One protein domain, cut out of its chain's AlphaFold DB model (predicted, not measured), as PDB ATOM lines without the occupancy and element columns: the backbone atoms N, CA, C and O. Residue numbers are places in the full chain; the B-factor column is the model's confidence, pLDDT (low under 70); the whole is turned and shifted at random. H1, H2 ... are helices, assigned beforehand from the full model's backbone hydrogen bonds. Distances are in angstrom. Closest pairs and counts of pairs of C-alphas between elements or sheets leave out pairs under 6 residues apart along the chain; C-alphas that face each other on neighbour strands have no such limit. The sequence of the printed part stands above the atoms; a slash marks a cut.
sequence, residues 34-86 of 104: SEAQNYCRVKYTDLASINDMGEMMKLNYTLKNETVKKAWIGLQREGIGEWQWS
ATOM      1  N   SER A  34     191.194 205.744 210.326       97.75
ATOM      2  CA  SER A  34     192.609 205.572 209.967       97.75
ATOM      3  C   SER A  34     193.144 206.726 209.111       97.75
ATOM      4  O   SER A  34     194.266 207.187 209.317       97.75
ATOM      5  N   GLU A  35     192.344 207.245 208.176       98.31
ATOM      6  CA  GLU A  35     192.715 208.426 207.387       98.31
ATOM      7  C   GLU A  35     192.806 209.688 208.251       98.31
ATOM      8  O   GLU A  35     193.711 210.500 208.054       98.31
ATOM      9  N   ALA A  36     191.892 209.857 209.212       98.31
ATOM     10  CA  ALA A  36     191.908 210.976 210.149       98.31
ATOM     11  C   ALA A  36     193.137 210.918 211.068       98.31
ATOM     12  O   ALA A  36     193.825 211.924 211.227       98.31
ATOM     13  N   GLN A  37     193.468 209.734 211.594       98.19
ATOM     14  CA  GLN A  37     194.678 209.508 212.385       98.19
ATOM     15  C   GLN A  37     195.939 209.858 211.596       98.19
ATOM     16  O   GLN A  37     196.769 210.640 212.063       98.19
ATOM     17  N   ASN A  38     196.070 209.321 210.381       98.38
ATOM     18  CA  ASN A  38     197.220 209.599 209.532       98.38
ATOM     19  C   ASN A  38     197.332 211.097 209.210       98.38
ATOM     20  O   ASN A  38     198.405 211.684 209.326       98.38
ATOM     21  N   TYR A  39     196.214 211.746 208.874       98.31
ATOM     22  CA  TYR A  39     196.183 213.186 208.635       98.31
ATOM     23  C   TYR A  39     196.656 213.981 209.859       98.31
ATOM     24  O   TYR A  39     197.508 214.863 209.728       98.31
ATOM     25  N   CYS A  40     196.149 213.653 211.050       97.81
ATOM     26  CA  CYS A  40     196.539 214.317 212.289       97.81
ATOM     27  C   CYS A  40     198.016 214.098 212.630       97.81
ATOM     28  O   CYS A  40     198.652 215.047 213.062       97.81
ATOM     29  N   ARG A  41     198.595 212.921 212.372       97.81
ATOM     30  CA  ARG A  41     200.036 212.673 212.583       97.81
ATOM     31  C   ARG A  41     200.938 213.410 211.593       97.81
ATOM     32  O   ARG A  41     202.072 213.738 211.920       97.81
ATOM     33  N   VAL A  42     200.447 213.676 210.382       97.94
ATOM     34  CA  VAL A  42     201.196 214.424 209.357       97.94
ATOM     35  C   VAL A  42     201.108 215.940 209.573       97.94
ATOM     36  O   VAL A  42     202.060 216.658 209.271       97.94
ATOM     37  N   LYS A  43     199.960 216.451 210.030       97.62
ATOM     38  CA  LYS A  43     199.689 217.901 210.137       97.62
ATOM     39  C   LYS A  43     199.757 218.454 211.562       97.62
ATOM     40  O   LYS A  43     199.941 219.656 211.726       97.62
ATOM     41  N   TYR A  44     199.586 217.598 212.558       95.69
ATOM     42  CA  TYR A  44     199.503 217.912 213.983       95.69
ATOM     43  C   TYR A  44     200.273 216.836 214.775       95.69
ATOM     44  O   TYR A  44     201.312 216.369 214.317       95.69
ATOM     45  N   THR A  45     199.783 216.456 215.960       95.06
ATOM     46  CA  THR A  45     200.379 215.395 216.787       95.06
ATOM     47  C   THR A  45     199.727 214.031 216.526       95.06
ATOM     48  O   THR A  45     200.383 213.117 216.042       95.06
ATOM     49  N   ASP A  46     198.439 213.876 216.843       97.50
ATOM     50  CA  ASP A  46     197.626 212.667 216.628       97.50
ATOM     51  C   ASP A  46     196.136 213.060 216.770       97.50
ATOM     52  O   ASP A  46     195.817 214.234 216.994       97.50
ATOM     53  N   LEU A  47     195.212 212.108 216.638       97.81
ATOM     54  CA  LEU A  47     193.835 212.269 217.095       97.81
ATOM     55  C   LEU A  47     193.784 212.506 218.612       97.81
ATOM     56  O   LEU A  47     194.610 212.017 219.379       97.81
ATOM     57  N   ALA A  48     192.769 213.256 219.041       96.75
ATOM     58  CA  ALA A  48     192.621 213.706 220.421       96.75
ATOM     59  C   ALA A  48     192.512 212.548 221.431       96.75
ATOM     60  O   ALA A  48     191.631 211.693 221.292       96.75
ATOM     61  N   SER A  49     193.342 212.581 222.477       95.94
ATOM     62  CA  SER A  49     193.124 211.868 223.739       95.94
ATOM     63  C   SER A  49     192.396 212.759 224.751       95.94
ATOM     64  O   SER A  49     192.437 213.993 224.667       95.94
ATOM     65  N   ILE A  50     191.668 212.124 225.672       95.06
ATOM     66  CA  ILE A  50     190.882 212.804 226.705       95.06
ATOM     67  C   ILE A  50     191.113 212.093 228.037       95.06
ATOM     68  O   ILE A  50     190.590 211.002 228.265       95.06
ATOM     69  N   ASN A  51     191.882 212.718 228.917       92.50
ATOM     70  CA  ASN A  51     192.304 212.120 230.183       92.50
ATOM     71  C   ASN A  51     191.461 212.551 231.382       92.50
ATOM     72  O   ASN A  51     191.528 211.918 232.433       92.50
ATOM     73  N   ASP A  52     190.675 213.618 231.247       93.62
ATOM     74  CA  ASP A  52     189.831 214.130 232.319       93.62
ATOM     75  C   ASP A  52     188.652 214.974 231.796       93.62
ATOM     76  O   ASP A  52     188.476 215.218 230.598       93.62
ATOM     77  N   MET A  53     187.811 215.428 232.728       94.69
ATOM     78  CA  MET A  53     186.655 216.272 232.424       94.69
ATOM     79  C   MET A  53     187.052 217.658 231.886       94.69
ATOM     80  O   MET A  53     186.322 218.224 231.073       94.69
ATOM     81  N   GLY A  54     188.187 218.213 232.311       94.62
ATOM     82  CA  GLY A  54     188.673 219.508 231.835       94.62
ATOM     83  C   GLY A  54     189.087 219.450 230.364       94.62
ATOM     84  O   GLY A  54     188.771 220.350 229.588       94.62
ATOM     85  N   GLU A  55     189.729 218.362 229.953       94.56
ATOM     86  CA  GLU A  55     190.024 218.053 228.556       94.56
ATOM     87  C   GLU A  55     188.752 217.866 227.725       94.56
ATOM     88  O   GLU A  55     188.633 218.463 226.654       94.56
ATOM     89  N   MET A  56     187.751 217.155 228.253       94.69
ATOM     90  CA  MET A  56     186.437 217.035 227.609       94.69
ATOM     91  C   MET A  56     185.770 218.408 227.407       94.69
ATOM     92  O   MET A  56     185.241 218.700 226.333       94.69
ATOM     93  N   MET A  57     185.838 219.299 228.401       94.50
ATOM     94  CA  MET A  57     185.324 220.668 228.275       94.50
ATOM     95  C   MET A  57     186.071 221.472 227.202       94.50
ATOM     96  O   MET A  57     185.433 222.171 226.413       94.50
ATOM     97  N   LYS A  58     187.405 221.364 227.129       94.12
ATOM     98  CA  LYS A  58     188.216 222.031 226.092       94.12
ATOM     99  C   LYS A  58     187.882 221.520 224.688       94.12
ATOM    100  O   LYS A  58     187.786 222.319 223.754       94.12
ATOM    101  N   LEU A  59     187.680 220.212 224.537       93.38
ATOM    102  CA  LEU A  59     187.260 219.610 223.274       93.38
ATOM    103  C   LEU A  59     185.881 220.137 222.852       93.38
ATOM    104  O   LEU A  59     185.736 220.640 221.740       93.38
ATOM    105  N   ASN A  60     184.901 220.142 223.761       92.62
ATOM    106  CA  ASN A  60     183.569 220.697 223.493       92.62
ATOM    107  C   ASN A  60     183.616 222.188 223.134       92.62
ATOM    108  O   ASN A  60     182.926 222.630 222.219       92.62
ATOM    109  N   TYR A  61     184.464 222.967 223.810       93.38
ATOM    110  CA  TYR A  61     184.664 224.379 223.489       93.38
ATOM    111  C   TYR A  61     185.229 224.579 222.076       93.38
ATOM    112  O   TYR A  61     184.842 225.524 221.391       93.38
ATOM    113  N   THR A  62     186.106 223.680 221.623       93.00
ATOM    114  CA  THR A  62     186.669 223.707 220.262       93.00
ATOM    115  C   THR A  62     185.590 223.464 219.202       93.00
ATOM    116  O   THR A  62     185.660 224.033 218.120       93.00
ATOM    117  N   LEU A  63     184.560 222.679 219.533       92.12
ATOM    118  CA  LEU A  63     183.447 222.341 218.639       92.12
ATOM    119  C   LEU A  63     182.243 223.290 218.751       92.12
ATOM    120  O   LEU A  63     181.294 223.155 217.987       92.12
ATOM    121  N   LYS A  64     182.246 224.250 219.683       91.44
ATOM    122  CA  LYS A  64     181.051 225.037 220.055       91.44
ATOM    123  C   LYS A  64     180.376 225.790 218.897       91.44
ATOM    124  O   LYS A  64     179.180 226.050 218.957       91.44
ATOM    125  N   ASN A  65     181.158 226.188 217.893       90.06
ATOM    126  CA  ASN A  65     180.697 226.958 216.734       90.06
ATOM    127  C   ASN A  65     180.532 226.078 215.486       90.06
ATOM    128  O   ASN A  65     180.156 226.576 214.427       90.06
ATOM    129  N   GLU A  66     180.839 224.790 215.601       90.44
ATOM    130  CA  GLU A  66     180.793 223.844 214.500       90.44
ATOM    131  C   GLU A  66     179.408 223.205 214.435       90.44
ATOM    132  O   GLU A  66     178.796 222.870 215.447       90.44
ATOM    133  N   THR A  67     178.897 222.997 213.225       86.75
ATOM    134  CA  THR A  67     177.574 222.387 213.004       86.75
ATOM    135  C   THR A  67     177.621 220.857 212.963       86.75
ATOM    136  O   THR A  67     176.631 220.200 212.624       86.75
ATOM    137  N   VAL A  68     178.770 220.263 213.294       81.25
ATOM    138  CA  VAL A  68     178.984 218.820 213.202       81.25
ATOM    139  C   VAL A  68     178.371 218.066 214.376       81.25
ATOM    140  O   VAL A  68     178.390 218.506 215.521       81.25
ATOM    141  N   LYS A  69     177.837 216.877 214.084       79.44
ATOM    142  CA  LYS A  69     177.215 216.005 215.093       79.44
ATOM    143  C   LYS A  69     178.196 215.023 215.733       79.44
ATOM    144  O   LYS A  69     177.905 214.502 216.805       79.44
ATOM    145  N   LYS A  70     179.297 214.700 215.045       88.88
ATOM    146  CA  LYS A  70     180.287 213.686 215.440       88.88
ATOM    147  C   LYS A  70     181.657 214.044 214.863       88.88
ATOM    148  O   LYS A  70     181.727 214.593 213.766       88.88
ATOM    149  N   ALA A  71     182.715 213.686 215.581       93.88
ATOM    150  CA  ALA A  71     184.102 213.807 215.146       93.88
ATOM    151  C   ALA A  71     184.894 212.585 215.627       93.88
ATOM    152  O   ALA A  71     184.559 211.997 216.659       93.88
ATOM    153  N   TRP A  72     185.934 212.201 214.886       97.12
ATOM    154  CA  TRP A  72     186.844 211.145 215.323       97.12
ATOM    155  C   TRP A  72     187.735 211.630 216.470       97.12
ATOM    156  O   TRP A  72     188.235 212.755 216.450       97.12
ATOM    157  N   ILE A  73     187.955 210.752 217.448       96.88
ATOM    158  CA  ILE A  73     188.943 210.903 218.523       96.88
ATOM    159  C   ILE A  73     189.914 209.722 218.483       96.88
ATOM    160  O   ILE A  73     189.671 208.735 217.787       96.88
ATOM    161  N   GLY A  74     191.004 209.805 219.242       97.25
ATOM    162  CA  GLY A  74     192.083 208.818 219.205       97.25
ATOM    163  C   GLY A  74     191.767 207.499 219.901       97.25
ATOM    164  O   GLY A  74     192.639 206.644 219.973       97.25
ATOM    165  N   LEU A  75     190.564 207.321 220.453       96.38
ATOM    166  CA  LEU A  75     190.209 206.107 221.180       96.38
ATOM    167  C   LEU A  75     189.935 204.967 220.196       96.38
ATOM    168  O   LEU A  75     189.015 205.060 219.384       96.38
ATOM    169  N   GLN A  76     190.704 203.886 220.294       94.81
ATOM    170  CA  GLN A  76     190.540 202.698 219.460       94.81
ATOM    171  C   GLN A  76     190.674 201.409 220.272       94.81
ATOM    172  O   GLN A  76     191.229 201.397 221.368       94.81
ATOM    173  N   ARG A  77     190.191 200.308 219.701       92.44
ATOM    174  CA  ARG A  77     190.478 198.945 220.151       92.44
ATOM    175  C   ARG A  77     190.539 198.025 218.941       92.44
ATOM    176  O   ARG A  77     189.825 198.247 217.963       92.44
ATOM    177  N   GLU A  78     191.339 196.976 219.029       87.12
ATOM    178  CA  GLU A  78     191.387 195.926 218.014       87.12
ATOM    179  C   GLU A  78     190.573 194.720 218.494       87.12
ATOM    180  O   GLU A  78     190.904 194.085 219.495       87.12
ATOM    181  N   GLY A  79     189.469 194.413 217.805       85.81
ATOM    182  CA  GLY A  79     188.590 193.290 218.148       85.81
ATOM    183  C   GLY A  79     188.051 193.356 219.584       85.81
ATOM    184  O   GLY A  79     187.418 194.335 219.977       85.81
ATOM    185  N   ILE A  80     188.302 192.295 220.358       84.31
ATOM    186  CA  ILE A  80     187.937 192.180 221.784       84.31
ATOM    187  C   ILE A  80     189.017 192.723 222.736       84.31
ATOM    188  O   ILE A  80     188.951 192.479 223.938       84.31
ATOM    189  N   GLY A  81     190.030 193.410 222.201       88.12
ATOM    190  CA  GLY A  81     191.115 193.992 222.978       88.12
ATOM    191  C   GLY A  81     190.686 195.173 223.849       88.12
ATOM    192  O   GLY A  81     189.527 195.601 223.871       88.12
ATOM    193  N   GLU A  82     191.660 195.716 224.571       91.38
ATOM    194  CA  GLU A  82     191.454 196.878 225.429       91.38
ATOM    195  C   GLU A  82     191.363 198.174 224.617       91.38
ATOM    196  O   GLU A  82     191.957 198.329 223.548       91.38
ATOM    197  N   TRP A  83     190.597 199.121 225.152       93.81
ATOM    198  CA  TRP A  83     190.557 200.481 224.637       93.81
ATOM    199  C   TRP A  83     191.868 201.193 224.951       93.81
ATOM    200  O   TRP A  83     192.290 201.254 226.105       93.81
ATOM    201  N   GLN A  84     192.465 201.778 223.923       95.00
ATOM    202  CA  GLN A  84     193.721 202.503 224.005       95.00
ATOM    203  C   GLN A  84     193.656 203.773 223.161       95.00
ATOM    204  O   GLN A  84     192.974 203.837 222.134       95.00
ATOM    205  N   TRP A  85     194.366 204.799 223.611       96.25
ATOM    206  CA  TRP A  85     194.547 206.020 222.842       96.25
ATOM    207  C   TRP A  85     195.573 205.793 221.729       96.25
ATOM    208  O   TRP A  85     196.558 205.082 221.913       96.25
ATOM    209  N   SER A  86     195.352 206.410 220.570       96.19
ATOM    210  CA  SER A  86     196.292 206.377 219.448       96.19
ATOM    211  C   SER A  86     197.590 207.123 219.741       96.19
ATOM    212  O   SER A  86     198.645 206.730 219.240       96.19
TER     213      SER A  86
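Overview. This is residues 34 to 86 of the 104 residues of the protein "C-type lectin domain-containing protein" of Ameiurus melas (UniProt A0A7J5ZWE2). Little regular structure is present: two short helices, H1 and H2, sit apart on a looping chain. After H2 the chain turns back through the middle near Ile 73 and folds into a small hairpin, residues 75 to 76 pairing with residues 84 to 85. The printed part has 53 residues, with H1 then H2 along the chain and no named strand; the class is all helix, with 21 residues in named elements. It is only just loose, close to compact, with a radius of gyration of the C-alphas of 12.3 A and spans of 34 by 26 by 20 A.

Arrangement. H2, residues 53 to 63, is apart from H1, residues 34 to 43. A short link of 9 residues joins them. Residues 75 to 76 pair antiparallel with residues 84 to 85. In H1 and H2 every O i to N i+4 pair is within hydrogen-bond range.

Along the chain. H2 measures 15.4 A from first to last C-alpha and ends at C-alpha 63 (183.447, 222.341, 218.639). H1 measures 14.2 A and begins at C-alpha 34 (192.609, 205.572, 209.967).

Size, cuts and confidence. The C-alphas farthest apart, Asn 65 and Ile 80, are 35.9 A apart. Residues 52 to 57, of which 53 to 57 belong to H2, and residues 64 to 70 stand free. The printed part has no cut, and no printed residue has a pLDDT under 70.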